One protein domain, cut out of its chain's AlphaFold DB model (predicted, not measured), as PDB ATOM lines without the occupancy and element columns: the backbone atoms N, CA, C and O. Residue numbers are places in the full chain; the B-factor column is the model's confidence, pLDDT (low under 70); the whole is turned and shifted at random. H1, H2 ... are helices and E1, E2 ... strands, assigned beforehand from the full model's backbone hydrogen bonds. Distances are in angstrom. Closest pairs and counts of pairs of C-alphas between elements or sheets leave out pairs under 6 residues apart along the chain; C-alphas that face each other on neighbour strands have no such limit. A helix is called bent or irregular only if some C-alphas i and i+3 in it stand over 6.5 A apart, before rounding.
ATOM      1  N   LYS A   6     -49.813  -3.827  27.865       93.12
ATOM      2  CA  LYS A   6     -48.420  -3.612  27.455       93.12
ATOM      3  C   LYS A   6     -48.253  -2.260  26.748       93.12
ATOM      4  O   LYS A   6     -49.206  -1.817  26.101       93.12
ATOM      5  N   PRO A   7     -47.076  -1.616  26.852       93.75
ATOM      6  CA  PRO A   7     -46.783  -0.414  26.090       93.75
ATOM      7  C   PRO A   7     -46.426  -0.776  24.642       93.75
ATOM      8  O   PRO A   7     -45.792  -1.799  24.385       93.75
ATOM      9  N   ILE A   8     -46.792   0.084  23.697       94.25
ATOM     10  CA  ILE A   8     -46.338   0.035  22.309       94.25
ATOM     11  C   ILE A   8     -45.767   1.389  21.896       94.25
ATOM     12  O   ILE A   8     -46.169   2.454  22.368       94.25
ATOM     13  N   CYS A   9     -44.798   1.337  20.991       94.31
ATOM     14  CA  CYS A   9     -44.131   2.510  20.471       94.31
ATOM     15  C   CYS A   9     -45.070   3.228  19.491       94.31
ATOM     16  O   CYS A   9     -45.428   2.629  18.473       94.31
ATOM     17  N   PRO A  10     -45.409   4.511  19.709       92.44
ATOM     18  CA  PRO A  10     -46.319   5.239  18.823       92.44
ATOM     19  C   PRO A  10     -45.737   5.418  17.410       92.44
ATOM     20  O   PRO A  10     -46.472   5.555  16.435       92.44
ATOM     21  N   ASN A  11     -44.406   5.372  17.275       92.62
ATOM     22  CA  ASN A  11     -43.731   5.478  15.984       92.62
ATOM     23  C   ASN A  11     -43.810   4.170  15.173       92.62
ATOM     24  O   ASN A  11     -44.250   4.175  14.026       92.62
ATOM     25  N   CYS A  12     -43.387   3.039  15.750       92.69
ATOM     26  CA  CYS A  12     -43.213   1.790  14.994       92.69
ATOM     27  C   CYS A  12     -44.205   0.671  15.336       92.69
ATOM     28  O   CYS A  12     -44.153  -0.375  14.689       92.69
ATOM     29  N   GLY A  13     -45.043   0.844  16.360       92.81
ATOM     30  CA  GLY A  13     -45.991  -0.159  16.853       92.81
ATOM     31  C   GLY A  13     -45.360  -1.365  17.560       92.81
ATOM     32  O   GLY A  13     -46.066  -2.319  17.870       92.81
ATOM     33  N   GLY A  14     -44.038  -1.374  17.769       92.75
ATOM     34  CA  GLY A  14     -43.343  -2.436  18.506       92.75
ATOM     35  C   GLY A  14     -43.591  -2.338  20.010       92.75
ATOM     36  O   GLY A  14     -43.772  -1.239  20.527       92.75
ATOM     37  N   ASP A  15     -43.580  -3.470  20.709       93.69
ATOM     38  CA  ASP A  15     -43.778  -3.570  22.163       93.69
ATOM     39  C   ASP A  15     -42.465  -3.718  22.954       93.69
ATOM     40  O   ASP A  15     -42.478  -3.807  24.182       93.69
ATOM     41  N   SER A  16     -41.314  -3.671  22.273       93.94
ATOM     42  CA  SER A  16     -39.992  -3.631  22.907       93.94
ATOM     43  C   SER A  16     -39.641  -2.198  23.321       93.94
ATOM     44  O   SER A  16     -38.878  -1.512  22.637       93.94
ATOM     45  N   LEU A  17     -40.248  -1.719  24.411       94.06
ATOM     46  CA  LEU A  17     -39.876  -0.458  25.058       94.06
ATOM     47  C   LEU A  17     -39.089  -0.717  26.336       94.06
ATOM     48  O   LEU A  17     -39.499  -1.508  27.186       94.06
ATOM     49  N   VAL A  18     -37.989   0.010  26.487       93.44
ATOM     50  CA  VAL A  18     -37.182   0.056  27.703       93.44
ATOM     51  C   VAL A  18     -37.358   1.406  28.382       93.44
ATOM     52  O   VAL A  18     -37.623   2.406  27.722       93.44
ATOM     53  N   SER A  19     -37.241   1.437  29.706       93.31
ATOM     54  CA  SER A  19     -37.273   2.667  30.500       93.31
ATOM     55  C   SER A  19     -35.946   2.826  31.216       93.31
ATOM     56  O   SER A  19     -35.410   1.855  31.762       93.31
ATOM     57  N   ASP A  20     -35.439   4.052  31.241       89.38
ATOM     58  CA  ASP A  20     -34.257   4.375  32.020       89.38
ATOM     59  C   ASP A  20     -34.529   4.187  33.511       89.38
ATOM     60  O   ASP A  20     -35.515   4.668  34.071       89.38
ATOM     61  N   ALA A  21     -33.613   3.513  34.196       93.94
ATOM     62  CA  ALA A  21     -33.797   3.122  35.582       93.94
ATOM     63  C   ALA A  21     -32.555   3.391  36.430       93.94
ATOM     64  O   ALA A  21     -31.422   3.168  36.007       93.94
ATOM     65  N   ALA A  22     -32.776   3.814  37.673       94.38
ATOM     66  CA  ALA A  22     -31.742   3.803  38.695       94.38
ATOM     67  C   ALA A  22     -31.832   2.497  39.484       94.38
ATOM     68  O   ALA A  22     -32.893   2.154  40.011       94.38
ATOM     69  N   ALA A  23     -30.705   1.808  39.631       96.69
ATOM     70  CA  ALA A  23     -30.559   0.697  40.560       96.69
ATOM     71  C   ALA A  23     -29.687   1.111  41.753       96.69
ATOM     72  O   ALA A  23     -28.773   1.927  41.622       96.69
ATOM     73  N   ARG A  24     -29.961   0.552  42.932       97.69
ATOM     74  CA  ARG A  24     -29.156   0.748  44.145       97.69
ATOM     75  C   ARG A  24     -28.571  -0.581  44.595       97.69
ATOM     76  O   ARG A  24     -29.227  -1.612  44.503       97.69
ATOM     77  N   TRP A  25     -27.331  -0.546  45.074       98.00
ATOM     78  CA  TRP A  25     -26.678  -1.723  45.636       98.00
ATOM     79  C   TRP A  25     -27.280  -2.043  47.005       98.00
ATOM     80  O   TRP A  25     -27.191  -1.226  47.927       98.00
ATOM     81  N   ASN A  26     -27.877  -3.222  47.142       97.75
ATOM     82  CA  ASN A  26     -28.385  -3.726  48.407       97.75
ATOM     83  C   ASN A  26     -27.294  -4.561  49.099       97.75
ATOM     84  O   ASN A  26     -26.824  -5.574  48.581       97.75
ATOM     85  N   VAL A  27     -26.866  -4.117  50.285       97.75
ATOM     86  CA  VAL A  27     -25.789  -4.757  51.057       97.75
ATOM     87  C   VAL A  27     -26.215  -6.110  51.636       97.75
ATOM     88  O   VAL A  27     -25.369  -6.979  51.821       97.75
ATOM     89  N   GLU A  28     -27.499  -6.325  51.908       97.94
ATOM     90  CA  GLU A  28     -27.994  -7.587  52.467       97.94
ATOM     91  C   GLU A  28     -28.108  -8.667  51.391       97.94
ATOM     92  O   GLU A  28     -27.647  -9.789  51.588       97.94
ATOM     93  N   THR A  29     -28.674  -8.317  50.232       97.19
ATOM     94  CA  THR A  29     -28.868  -9.256  49.116       97.19
ATOM     95  C   THR A  29     -27.645  -9.357  48.201       97.19
ATOM     96  O   THR A  29     -27.568 -10.281  47.394       97.19
ATOM     97  N   GLN A  30     -26.669  -8.448  48.351       97.50
ATOM     98  CA  GLN A  30     -25.474  -8.331  47.503       97.50
ATOM     99  C   GLN A  30     -25.831  -8.258  46.011       97.50
ATOM    100  O   GLN A  30     -25.204  -8.900  45.166       97.50
ATOM    101  N   ALA A  31     -26.859  -7.471  45.697       97.88
ATOM    102  CA  ALA A  31     -27.384  -7.317  44.350       97.88
ATOM    103  C   ALA A  31     -27.758  -5.861  44.046       97.88
ATOM    104  O   ALA A  31     -28.052  -5.061  44.938       97.88
ATOM    105  N   TRP A  32     -27.761  -5.523  42.756       97.69
ATOM    106  CA  TRP A  32     -28.390  -4.301  42.268       97.69
ATOM    107  C   TRP A  32     -29.905  -4.490  42.245       97.69
ATOM    108  O   TRP A  32     -30.404  -5.412  41.604       97.69
ATOM    109  N   GLU A  33     -30.629  -3.601  42.915       97.50
ATOM    110  CA  GLU A  33     -32.090  -3.614  42.971       97.50
ATOM    111  C   GLU A  33     -32.653  -2.342  42.337       97.50
ATOM    112  O   GLU A  33     -32.122  -1.246  42.541       97.50
ATOM    113  N   LEU A  34     -33.726  -2.486  41.553       95.94
ATOM    114  CA  LEU A  34     -34.406  -1.362  40.914       95.94
ATOM    115  C   LEU A  34     -34.922  -0.391  41.983       95.94
ATOM    116  O   LEU A  34     -35.708  -0.767  42.848       95.94
ATOM    117  N   SER A  35     -34.490   0.866  41.905       94.88
ATOM    118  CA  SER A  35     -34.879   1.919  42.843       94.88
ATOM    119  C   SER A  35     -35.939   2.852  42.270       94.88
ATOM    120  O   SER A  35     -36.804   3.299  43.020       94.88
ATOM    121  N   SER A  36     -35.845   3.207  40.989       92.44
ATOM    122  CA  SER A  36     -36.803   4.083  40.308       92.44
ATOM    123  C   SER A  36     -36.668   3.960  38.796       92.44
ATOM    124  O   SER A  36     -35.580   3.676  38.294       92.44
ATOM    125  N   THR A  37     -37.758   4.221  38.083       92.88
ATOM    126  CA  THR A  37     -37.777   4.450  36.633       92.88
ATOM    127  C   THR A  37     -37.899   5.945  36.354       92.88
ATOM    128  O   THR A  37     -38.424   6.690  37.187       92.88
ATOM    129  N   HIS A  38     -37.397   6.377  35.206       87.00
ATOM    130  CA  HIS A  38     -37.475   7.753  34.729       87.00
ATOM    131  C   HIS A  38     -38.532   7.874  33.623       87.00
ATOM    132  O   HIS A  38     -39.153   6.891  33.221       87.00
ATOM    133  N   ASP A  39     -38.802   9.112  33.231       77.12
ATOM    134  CA  ASP A  39     -39.946   9.559  32.438       77.12
ATOM    135  C   ASP A  39     -39.866   9.236  30.944       77.12
ATOM    136  O   ASP A  39     -40.912   9.168  30.298       77.12
ATOM    137  N   ASP A  40     -38.673   8.962  30.418       85.00
ATOM    138  CA  ASP A  40     -38.502   8.570  29.024       85.00
ATOM    139  C   ASP A  40     -38.398   7.048  28.859       85.00
ATOM    140  O   ASP A  40     -37.761   6.318  29.630       85.00
ATOM    141  N   THR A  41     -39.065   6.569  27.811       93.00
ATOM    142  CA  THR A  41     -38.931   5.206  27.307       93.00
ATOM    143  C   THR A  41     -38.328   5.229  25.917       93.00
ATOM    144  O   THR A  41     -38.690   6.062  25.085       93.00
ATOM    145  N   THR A  42     -37.438   4.289  25.637       94.00
ATOM    146  CA  THR A  42     -36.810   4.127  24.329       94.00
ATOM    147  C   THR A  42     -37.327   2.850  23.696       94.00
ATOM    148  O   THR A  42     -37.344   1.786  24.311       94.00
ATOM    149  N   CYS A  43     -37.771   2.934  22.448       95.25
ATOM    150  CA  CYS A  43     -38.131   1.749  21.686       95.25
ATOM    151  C   CYS A  43     -36.871   1.073  21.135       95.25
ATOM    152  O   CYS A  43     -36.196   1.649  20.282       95.25
ATOM    153  N   ASP A  44     -36.603  -0.170  21.533       95.31
ATOM    154  CA  ASP A  44     -35.459  -0.940  21.028       95.31
ATOM    155  C   ASP A  44     -35.579  -1.262  19.536       95.31
ATOM    156  O   ASP A  44     -34.574  -1.485  18.868       95.31
ATOM    157  N   ASP A  45     -36.784  -1.261  18.970       94.12
ATOM    158  CA  ASP A  45     -36.967  -1.596  17.559       94.12
ATOM    159  C   ASP A  45     -36.564  -0.451  16.631       94.12
ATOM    160  O   ASP A  45     -35.861  -0.679  15.655       94.12
ATOM    161  N   CYS A  46     -36.995   0.781  16.902       93.75
ATOM    162  CA  CYS A  46     -36.747   1.915  16.000       93.75
ATOM    163  C   CYS A  46     -35.833   3.002  16.581       93.75
ATOM    164  O   CYS A  46     -35.381   3.876  15.836       93.75
ATOM    165  N   GLY A  47     -35.551   2.945  17.885       93.06
ATOM    166  CA  GLY A  47     -34.792   3.955  18.621       93.06
ATOM    167  C   GLY A  47     -35.600   5.208  18.967       93.06
ATOM    168  O   GLY A  47     -35.013   6.221  19.324       93.06
ATOM    169  N   ASN A  48     -36.929   5.187  18.812       93.19
ATOM    170  CA  ASN A  48     -37.765   6.334  19.164       93.19
ATOM    171  C   ASN A  48     -37.874   6.475  20.684       93.19
ATOM    172  O   ASN A  48     -38.334   5.547  21.351       93.19
ATOM    173  N   GLU A  49     -37.532   7.650  21.193       93.12
ATOM    174  CA  GLU A  49     -37.759   8.050  22.580       93.12
ATOM    175  C   GLU A  49     -39.173   8.633  22.729       93.12
ATOM    176  O   GLU A  49     -39.658   9.373  21.867       93.12
ATOM    177  N   THR A  50     -39.878   8.250  23.789       91.19
ATOM    178  CA  THR A  50     -41.213   8.758  24.111       91.19
ATOM    179  C   THR A  50     -41.471   8.712  25.613       91.19
ATOM    180  O   THR A  50     -41.215   7.702  26.266       91.19
ATOM    181  N   SER A  51     -42.062   9.778  26.146       91.38
ATOM    182  CA  SER A  51     -42.638   9.820  27.495       91.38
ATOM    183  C   SER A  51     -44.129   9.461  27.514       91.38
ATOM    184  O   SER A  51     -44.799   9.528  28.543       91.38
ATOM    185  N   SER A  52     -44.698   9.110  26.359       91.38
ATOM    186  CA  SER A  52     -46.114   8.774  26.190       91.38
ATOM    187  C   SER A  52     -46.267   7.580  25.244       91.38
ATOM    188  O   SER A  52     -46.653   7.757  24.086       91.38
ATOM    189  N   PRO A  53     -45.901   6.364  25.683       93.06
ATOM    190  CA  PRO A  53     -46.229   5.155  24.941       93.06
ATOM    191  C   PRO A  53     -47.742   4.912  24.947       93.06
ATOM    192  O   PRO A  53     -48.432   5.236  25.919       93.06
ATOM    193  N   ASP A  54     -48.245   4.292  23.883       92.31
ATOM    194  CA  ASP A  54     -49.630   3.830  23.851       92.31
ATOM    195  C   ASP A  54     -49.744   2.525  24.645       92.31
ATOM    196  O   ASP A  54     -48.860   1.674  24.582       92.31
ATOM    197  N   TRP A  55     -50.837   2.342  25.382       91.81
ATOM    198  CA  TRP A  55     -51.089   1.119  26.145       91.81
ATOM    199  C   TRP A  55     -52.224   0.334  25.508       91.81
ATOM    200  O   TRP A  55     -53.317   0.861  25.304       91.81
ATOM    201  N   ILE A  56     -51.964  -0.935  25.213       90.25
ATOM    202  CA  ILE A  56     -52.951  -1.858  24.648       90.25
ATOM    203  C   ILE A  56     -53.089  -3.091  25.535       90.25
ATOM    204  O   ILE A  56     -52.213  -3.364  26.360       90.25
ATOM    205  N   ASP A  57     -54.158  -3.862  25.346       90.69
ATOM    206  CA  ASP A  57     -54.279  -5.176  25.978       90.69
ATOM    207  C   ASP A  57     -53.076  -6.044  25.592       90.69
ATOM    208  O   ASP A  57     -52.662  -6.087  24.434       90.69
ATOM    209  N   ALA A  58     -52.499  -6.750  26.561       89.31
ATOM    210  CA  ALA A  58     -51.273  -7.522  26.373       89.31
ATOM    211  C   ALA A  58     -51.431  -8.619  25.310       89.31
ATOM    212  O   ALA A  58     -50.471  -8.949  24.614       89.31
ATOM    213  N   ASP A  59     -52.654  -9.135  25.176       83.56
ATOM    214  CA  ASP A  59     -53.032 -10.173  24.220       83.56
ATOM    215  C   ASP A  59     -53.525  -9.588  22.877       83.56
ATOM    216  O   ASP A  59     -53.814 -10.337  21.946       83.56
ATOM    217  N   ARG A  60     -53.608  -8.252  22.740       79.75
ATOM    218  CA  ARG A  60     -54.006  -7.589  21.493       79.75
ATOM    219  C   ARG A  60     -52.814  -7.444  20.551       79.75
ATOM    220  O   ARG A  60     -51.792  -6.844  20.886       79.75
ATOM    221  N   THR A  61     -53.005  -7.896  19.317       71.38
ATOM    222  CA  THR A  61     -52.155  -7.544  18.174       71.38
ATOM    223  C   THR A  61     -52.833  -6.395  17.434       71.38
ATOM    224  O   THR A  61     -53.961  -6.539  16.963       71.38
ATOM    225  N   ALA A  62     -52.211  -5.215  17.384       70.25
ATOM    226  CA  ALA A  62     -52.832  -4.054  16.750       70.25
ATOM    227  C   ALA A  62     -52.917  -4.249  15.220       70.25
ATOM    228  O   ALA A  62     -51.905  -4.580  14.600       70.25
ATOM    229  N   PRO A  63     -54.073  -3.987  14.573       74.25
ATOM    230  CA  PRO A  63     -54.178  -4.025  13.113       74.25
ATOM    231  C   PRO A  63     -53.429  -2.868  12.440       74.25
ATOM    232  O   PRO A  63     -53.296  -2.862  11.216       74.25
ATOM    233  N   ALA A  64     -52.963  -1.883  13.210       84.81
ATOM    234  CA  ALA A  64     -52.294  -0.700  12.696       84.81
ATOM    235  C   ALA A  64     -51.068  -1.063  11.846       84.81
ATOM    236  O   ALA A  64     -50.279  -1.944  12.188       84.81
ATOM    237  N   ILE A  65     -50.923  -0.359  10.724       88.06
ATOM    238  CA  ILE A  65     -49.759  -0.470   9.851       88.06
ATOM    239  C   ILE A  65     -48.872   0.737  10.126       88.06
ATOM    240  O   ILE A  65     -49.236   1.870   9.807       88.06
ATOM    241  N   HIS A  66     -47.710   0.486  10.714       88.75
ATOM    242  CA  HIS A  66     -46.711   1.508  10.990       88.75
ATOM    243  C   HIS A  66     -45.649   1.469   9.908       88.75
ATOM    244  O   HIS A  66     -45.033   0.429   9.681       88.75
ATOM    245  N   VAL A  67     -45.397   2.610   9.275       88.56
ATOM    246  CA  VAL A  67     -44.257   2.775   8.376       88.56
ATOM    247  C   VAL A  67     -43.286   3.738   9.021       88.56
ATOM    248  O   VAL A  67     -43.632   4.887   9.286       88.56
ATOM    249  N   PHE A  68     -42.081   3.261   9.301       89.00
ATOM    250  CA  PHE A  68     -41.136   3.981  10.141       89.00
ATOM    251  C   PHE A  68     -39.710   3.797   9.640       89.00
ATOM    252  O   PHE A  68     -39.372   2.821   8.971       89.00
ATOM    253  N   ASN A  69     -38.853   4.751   9.984       88.12
ATOM    254  CA  ASN A  69     -37.421   4.620   9.789       88.12
ATOM    255  C   ASN A  69     -36.786   4.173  11.112       88.12
ATOM    256  O   ASN A  69     -36.956   4.846  12.129       88.12
ATOM    257  N   SER A  70     -36.062   3.053  11.108       89.50
ATOM    258  CA  SER A  70     -35.155   2.723  12.207       89.50
ATOM    259  C   SER A  70     -33.865   3.505  11.989       89.50
ATOM    260  O   SER A  70     -33.138   3.261  11.025       89.50
ATOM    261  N   SER A  71     -33.594   4.476  12.856       80.00
ATOM    262  CA  SER A  71     -32.356   5.265  12.807       80.00
ATOM    263  C   SER A  71     -31.341   4.804  13.857       80.00
ATOM    264  O   SER A  71     -30.129   4.845  13.608       80.00
ATOM    265  N   PHE A  72     -31.832   4.329  15.005       77.81
ATOM    266  CA  PHE A  72     -31.023   3.953  16.168       77.81
ATOM    267  C   PHE A  72     -31.617   2.768  16.948       77.81
ATOM    268  O   PHE A  72     -31.331   2.618  18.129       77.81
ATOM    269  N   GLY A  73     -32.455   1.941  16.314       77.94
ATOM    270  CA  GLY A  73     -32.975   0.733  16.952       77.94
ATOM    271  C   GLY A  73     -31.862  -0.265  17.275       77.94
ATOM    272  O   GLY A  73     -30.969  -0.495  16.458       77.94
ATOM    273  N   ASN A  74     -31.943  -0.872  18.454       87.06
ATOM    274  CA  ASN A  74     -31.109  -1.998  18.864       87.06
ATOM    275  C   ASN A  74     -31.511  -3.290  18.130       87.06
ATOM    276  O   ASN A  74     -30.644  -4.078  17.755       87.06
ATOM    277  N   ASN A  75     -32.812  -3.491  17.884       91.62
ATOM    278  CA  ASN A  75     -33.355  -4.728  17.314       91.62
ATOM    279  C   ASN A  75     -33.522  -4.690  15.788       91.62
ATOM    280  O   ASN A  75     -33.423  -5.736  15.147       91.62
ATOM    281  N   LEU A  76     -33.783  -3.524  15.181       90.25
ATOM    282  CA  LEU A  76     -33.940  -3.406  13.725       90.25
ATOM    283  C   LEU A  76     -32.816  -2.584  13.109       90.25
ATOM    284  O   LEU A  76     -32.561  -1.445  13.509       90.25
ATOM    285  N   ALA A  77     -32.203  -3.140  12.062       90.00
ATOM    286  CA  ALA A  77     -31.173  -2.463  11.286       90.00
ATOM    287  C   ALA A  77     -31.662  -1.117  10.730       90.00
ATOM    288  O   ALA A  77     -32.855  -0.903  10.494       90.00
ATOM    289  N   ARG A  78     -30.713  -0.212  10.472       87.75
ATOM    290  CA  ARG A  78     -31.020   1.107   9.918       87.75
ATOM    291  C   ARG A  78     -31.725   1.004   8.569       87.75
ATOM    292  O   ARG A  78     -31.251   0.300   7.683       87.75
ATOM    293  N   GLY A  79     -32.808   1.757   8.400       87.75
ATOM    294  CA  GLY A  79     -33.567   1.799   7.151       87.75
ATOM    295  C   GLY A  79     -35.068   1.939   7.362       87.75
ATOM    296  O   GLY A  79     -35.524   2.237   8.465       87.75
ATOM    297  N   TRP A  80     -35.833   1.762   6.287       87.38
ATOM    298  CA  TRP A  80     -37.290   1.870   6.313       87.38
ATOM    299  C   TRP A  80     -37.941   0.511   6.518       87.38
ATOM    300  O   TRP A  80     -37.614  -0.460   5.840       87.38
ATOM    301  N   TRP A  81     -38.899   0.479   7.431       88.00
ATOM    302  CA  TRP A  81     -39.602  -0.717   7.854       88.00
ATOM    303  C   TRP A  81     -41.105  -0.497   7.809       88.00
ATOM    304  O   TRP A  81     -41.599   0.621   7.974       88.00
ATOM    305  N   VAL A  82     -41.828  -1.598   7.644       88.31
ATOM    306  CA  VAL A  82     -43.267  -1.660   7.845       88.31
ATOM    307  C   VAL A  82     -43.565  -2.695   8.910       88.31
ATOM    308  O   VAL A  82     -43.137  -3.839   8.787       88.31
ATOM    309  N   ARG A  83     -44.309  -2.307   9.942       90.12
ATOM    310  CA  ARG A  83     -44.895  -3.234  10.910       90.12
ATOM    311  C   ARG A  83     -46.390  -3.310  10.685       90.12
ATOM    312  O   ARG A  83     -47.056  -2.285  10.582       90.12
ATOM    313  N   ALA A  84     -46.889  -4.530  10.637       88.88
ATOM    314  CA  ALA A  84     -48.294  -4.867  10.532       88.88
ATOM    315  C   ALA A  84     -48.575  -6.083  11.437       88.88
ATOM    316  O   ALA A  84     -47.650  -6.667  12.002       88.88
ATOM    317  N   ALA A  85     -49.837  -6.482  11.570       83.38
ATOM    318  CA  ALA A  85     -50.223  -7.653  12.363       83.38
ATOM    319  C   ALA A  85     -49.547  -8.949  11.870       83.38
ATOM    320  O   ALA A  85     -49.299  -9.856  12.655       83.38
ATOM    321  N   GLU A  86     -49.212  -9.009  10.580       78.56
ATOM    322  CA  GLU A  86     -48.547 -10.130   9.918       78.56
ATOM    323  C   GLU A  86     -47.034 -10.182  10.179       78.56
ATOM    324  O   GLU A  86     -46.405 -11.196   9.885       78.56
ATOM    325  N   GLY A  87     -46.430  -9.104  10.692       86.44
ATOM    326  CA  GLY A  87     -44.998  -9.051  10.985       86.44
ATOM    327  C   GLY A  87     -44.327  -7.713  10.680       86.44
ATOM    328  O   GLY A  87     -44.970  -6.677  10.508       86.44
ATOM    329  N   VAL A  88     -42.993  -7.750  10.637       88.38
ATOM    330  CA  VAL A  88     -42.118  -6.594  10.398       88.38
ATOM    331  C   VAL A  88     -41.292  -6.842   9.134       88.38
ATOM    332  O   VAL A  88     -40.595  -7.849   9.044       88.38
ATOM    333  N   PHE A  89     -41.359  -5.931   8.162       86.56
ATOM    334  CA  PHE A  89     -40.778  -6.079   6.821       86.56
ATOM    335  C   PHE A  89     -39.858  -4.891   6.487       86.56
ATOM    336  O   PHE A  89     -40.238  -3.745   6.722       86.56
ATOM    337  N   GLY A  90     -38.662  -5.138   5.942       84.12
ATOM    338  CA  GLY A  90     -37.624  -4.124   5.670       84.12
ATOM    339  C   GLY A  90     -36.208  -4.724   5.761       84.12
ATOM    340  O   GLY A  90     -36.100  -5.945   5.897       84.12
ATOM    341  N   PRO A  91     -35.119  -3.928   5.681       71.25
ATOM    342  CA  PRO A  91     -35.059  -2.461   5.577       71.25
ATOM    343  C   PRO A  91     -35.124  -1.883   4.138       71.25
ATOM    344  O   PRO A  91     -34.916  -0.681   3.954       71.25
ATOM    345  N   GLU A  92     -35.374  -2.700   3.107       64.88
ATOM    346  CA  GLU A  92     -35.210  -2.355   1.676       64.88
ATOM    347  C   GLU A  92     -36.328  -1.486   1.055       64.88
ATOM    348  O   GLU A  92     -36.801  -1.741  -0.053       64.88
ATOM    349  N   LEU A  93     -36.768  -0.427   1.736       61.56
ATOM    350  CA  LEU A  93     -37.709   0.535   1.158       61.56
ATOM    351  C   LEU A  93     -37.010   1.888   0.951       61.56
ATOM    352  O   LEU A  93     -36.640   2.567   1.906       61.56
ATOM    353  N   GLU A  94     -36.825   2.321  -0.302       61.44
ATOM    354  CA  GLU A  94     -36.516   3.736  -0.568       61.44
ATOM    355  C   GLU A  94     -37.667   4.620  -0.048       61.44
ATOM    356  O   GLU A  94     -38.824   4.208  -0.074       61.44
ATOM    357  N   ARG A  95     -37.372   5.833   0.438       53.94
ATOM    358  CA  ARG A  95     -38.317   6.705   1.174       53.94
ATOM    359  C   ARG A  95     -39.643   6.984   0.444       53.94
ATOM    360  O   ARG A  95     -40.664   7.139   1.105       53.94
ATOM    361  N   GLU A  96     -39.650   7.004  -0.891       57.66
ATOM    362  CA  GLU A  96     -40.869   7.159  -1.712       57.66
ATOM    363  C   GLU A  96     -41.790   5.917  -1.691       57.66
ATOM    364  O   GLU A  96     -42.944   5.986  -2.103       57.66
ATOM    365  N   ASN A  97     -41.336   4.787  -1.138       65.06
ATOM    366  CA  ASN A  97     -42.085   3.530  -1.069       65.06
ATOM    367  C   ASN A  97     -42.836   3.303   0.249       65.06
ATOM    368  O   ASN A  97     -43.537   2.301   0.358       65.06
ATOM    369  N   ALA A  98     -42.720   4.194   1.234       65.38
ATOM    370  CA  ALA A  98     -43.294   4.015   2.568       65.38
ATOM    371  C   ALA A  98     -44.838   3.985   2.563       65.38
ATOM    372  O   ALA A  98     -45.458   2.980   2.915       65.38
ATOM    373  N   GLU A  99     -45.473   5.060   2.096       71.81
ATOM    374  CA  GLU A  99     -46.937   5.125   1.976       71.81
ATOM    375  C   GLU A  99     -47.462   4.136   0.931       71.81
ATOM    376  O   GLU A  99     -48.502   3.510   1.128       71.81
ATOM    377  N   ALA A 100     -46.703   3.918  -0.144       78.56
ATOM    378  CA  ALA A 100     -47.024   2.900  -1.133       78.56
ATOM    379  C   ALA A 100     -46.992   1.482  -0.530       78.56
ATOM    380  O   ALA A 100     -47.809   0.645  -0.901       78.56
ATOM    381  N   ALA A 101     -46.085   1.192   0.407       78.56
ATOM    382  CA  ALA A 101     -46.042  -0.082   1.118       78.56
ATOM    383  C   ALA A 101     -47.243  -0.237   2.056       78.56
ATOM    384  O   ALA A 101     -47.893  -1.282   2.019       78.56
ATOM    385  N   ARG A 102     -47.599   0.812   2.814       82.88
ATOM    386  CA  ARG A 102     -48.837   0.824   3.608       82.88
ATOM    387  C   ARG A 102     -50.051   0.520   2.733       82.88
ATOM    388  O   ARG A 102     -50.776  -0.427   3.016       82.88
ATOM    389  N   TRP A 103     -50.223   1.266   1.643       84.88
ATOM    390  CA  TRP A 103     -51.337   1.074   0.716       84.88
ATOM    391  C   TRP A 103     -51.357  -0.346   0.133       84.88
ATOM    392  O   TRP A 103     -52.404  -0.982   0.119       84.88
ATOM    393  N   ARG A 104     -50.208  -0.897  -0.286       83.94
ATOM    394  CA  ARG A 104     -50.117  -2.279  -0.803       83.94
ATOM    395  C   ARG A 104     -50.564  -3.319   0.226       83.94
ATOM    396  O   ARG A 104     -51.259  -4.261  -0.148       83.94
ATOM    397  N   ILE A 105     -50.185  -3.163   1.497       85.06
ATOM    398  CA  ILE A 105     -50.601  -4.077   2.573       85.06
ATOM    399  C   ILE A 105     -52.101  -3.941   2.837       85.06
ATOM    400  O   ILE A 105     -52.795  -4.954   2.880       85.06
ATOM    401  N   GLU A 106     -52.619  -2.714   2.934       89.50
ATOM    402  CA  GLU A 106     -54.058  -2.462   3.104       89.50
ATOM    403  C   GLU A 106     -54.872  -3.070   1.952       89.50
ATOM    404  O   GLU A 106     -55.851  -3.773   2.188       89.50
ATOM    405  N   GLN A 107     -54.441  -2.883   0.701       90.81
ATOM    406  CA  GLN A 107     -55.094  -3.495  -0.461       90.81
ATOM    407  C   GLN A 107     -55.022  -5.022  -0.432       90.81
ATOM    408  O   GLN A 107     -56.004  -5.689  -0.758       90.81
ATOM    409  N   LYS A 108     -53.884  -5.598  -0.024       90.38
ATOM    410  CA  LYS A 108     -53.747  -7.050   0.109       90.38
ATOM    411  C   LYS A 108     -54.708  -7.595   1.169       90.38
ATOM    412  O   LYS A 108     -55.404  -8.561   0.880       90.38
ATOM    413  N   ARG A 109     -54.810  -6.953   2.337       92.12
ATOM    414  CA  ARG A 109     -55.772  -7.315   3.392       92.12
ATOM    415  C   ARG A 109     -57.217  -7.218   2.920       92.12
ATOM    416  O   ARG A 109     -57.962  -8.180   3.046       92.12
ATOM    417  N   ASN A 110     -57.586  -6.104   2.290       93.94
ATOM    418  CA  ASN A 110     -58.935  -5.897   1.757       93.94
ATOM    419  C   ASN A 110     -59.302  -6.887   0.645       93.94
ATOM    420  O   ASN A 110     -60.478  -7.114   0.385       93.94
ATOM    421  N   ARG A 111     -58.322  -7.478  -0.038       95.94
ATOM    422  CA  ARG A 111     -58.591  -8.530  -1.020       95.94
ATOM    423  C   ARG A 111     -58.639  -9.920  -0.391       95.94
ATOM    424  O   ARG A 111     -59.447 -10.743  -0.804       95.94
ATOM    425  N   LEU A 112     -57.765 -10.209   0.570       96.31
ATOM    426  CA  LEU A 112     -57.625 -11.555   1.126       96.31
ATOM    427  C   LEU A 112     -58.546 -11.835   2.315       96.31
ATOM    428  O   LEU A 112     -58.836 -13.000   2.553       96.31
ATOM    429  N   PHE A 113     -58.994 -10.812   3.045       95.94
ATOM    430  CA  PHE A 113     -59.643 -10.964   4.353       95.94
ATOM    431  C   PHE A 113     -60.862 -10.045   4.543       95.94
ATOM    432  O   PHE A 113     -61.175  -9.691   5.675       95.94
ATOM    433  N   ASN A 114     -61.545  -9.603   3.479       95.25
ATOM    434  CA  ASN A 114     -62.632  -8.615   3.616       95.25
ATOM    435  C   ASN A 114     -63.865  -9.095   4.402       95.25
ATOM    436  O   ASN A 114     -64.653  -8.254   4.827       95.25
TER     437      ASN A 114
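This is residues 6 to 114 of the 210 residues of the protein "RNA polymerase subunit RPABC4/transcription elongation factor Spt4" of Rhodoblastus acidophilus (UniProt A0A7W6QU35). A long, bent two-strand hairpin, E2 and E3, makes one end of a loose rod, and a small sheet, E5, E6 and E7, with helix H1 over one face makes the other. Between these ends lie loops and the short strand pair E1 and E4. The printed part has 109 residues, with seven named strands, E1 to E7, followed by H1; the class is mixed, and the three sheets, E1 - E4, E2 - E3 and E5 - E6 - E7, are antiparallel. The radius of gyration of the C-alphas is 17.4 A, and the spans are 61 by 29 by 21 A.

E1, residues 6 to 8, is the antiparallel neighbour of E4, residues 54 to 57, with N 8 and O 54 at 2.8 A. E2, residues 17 to 26, and E3, residues 31 to 43, form a hairpin, with N 22 and O 36 at 2.9 A; E2 bends by 55 degrees at residue 20 and E3 by 98 degrees at residue 39. E5, residues 66 to 70, E6, residues 79 to 84, and E7, residues 87 to 89, form a meander, each strand the antiparallel neighbour of the one before. N 68 and O 81 are 3.0 A apart, N 82 and O 89 2.8 A. H1, residues 95 to 112, is on this sheet in two layers, over E5 and E6, at a height of 9.7 A; its closest C-alphas to E5 are Ala 98 and Val 67, 6.0 A. It runs along the strands, only just, at 28 degrees to E5 on the local plane. In H1, 12 of 14 O i to N i+4 pairs are within hydrogen-bond range. E2 and H1 are apart.

E1 begins at C-alpha 6, (-48.420, -3.612, 27.455). E2 is 26.2 A long, E3 26.7 A and E6 16.5 A. H1 is 26.6 A long, ending at C-alpha 112, (-57.625, -11.555, 1.126); it is irregular, C-alphas 96 and 99 being 7.4 A apart.

The farthest C-alphas, Val 27 and Arg 111, are 61.7 A apart. Residues 107 to 114, of which 107 to 112 belong to H1, stand free. The printed part has no cut and no long link. Residues 92 to 98 are under pLDDT 70.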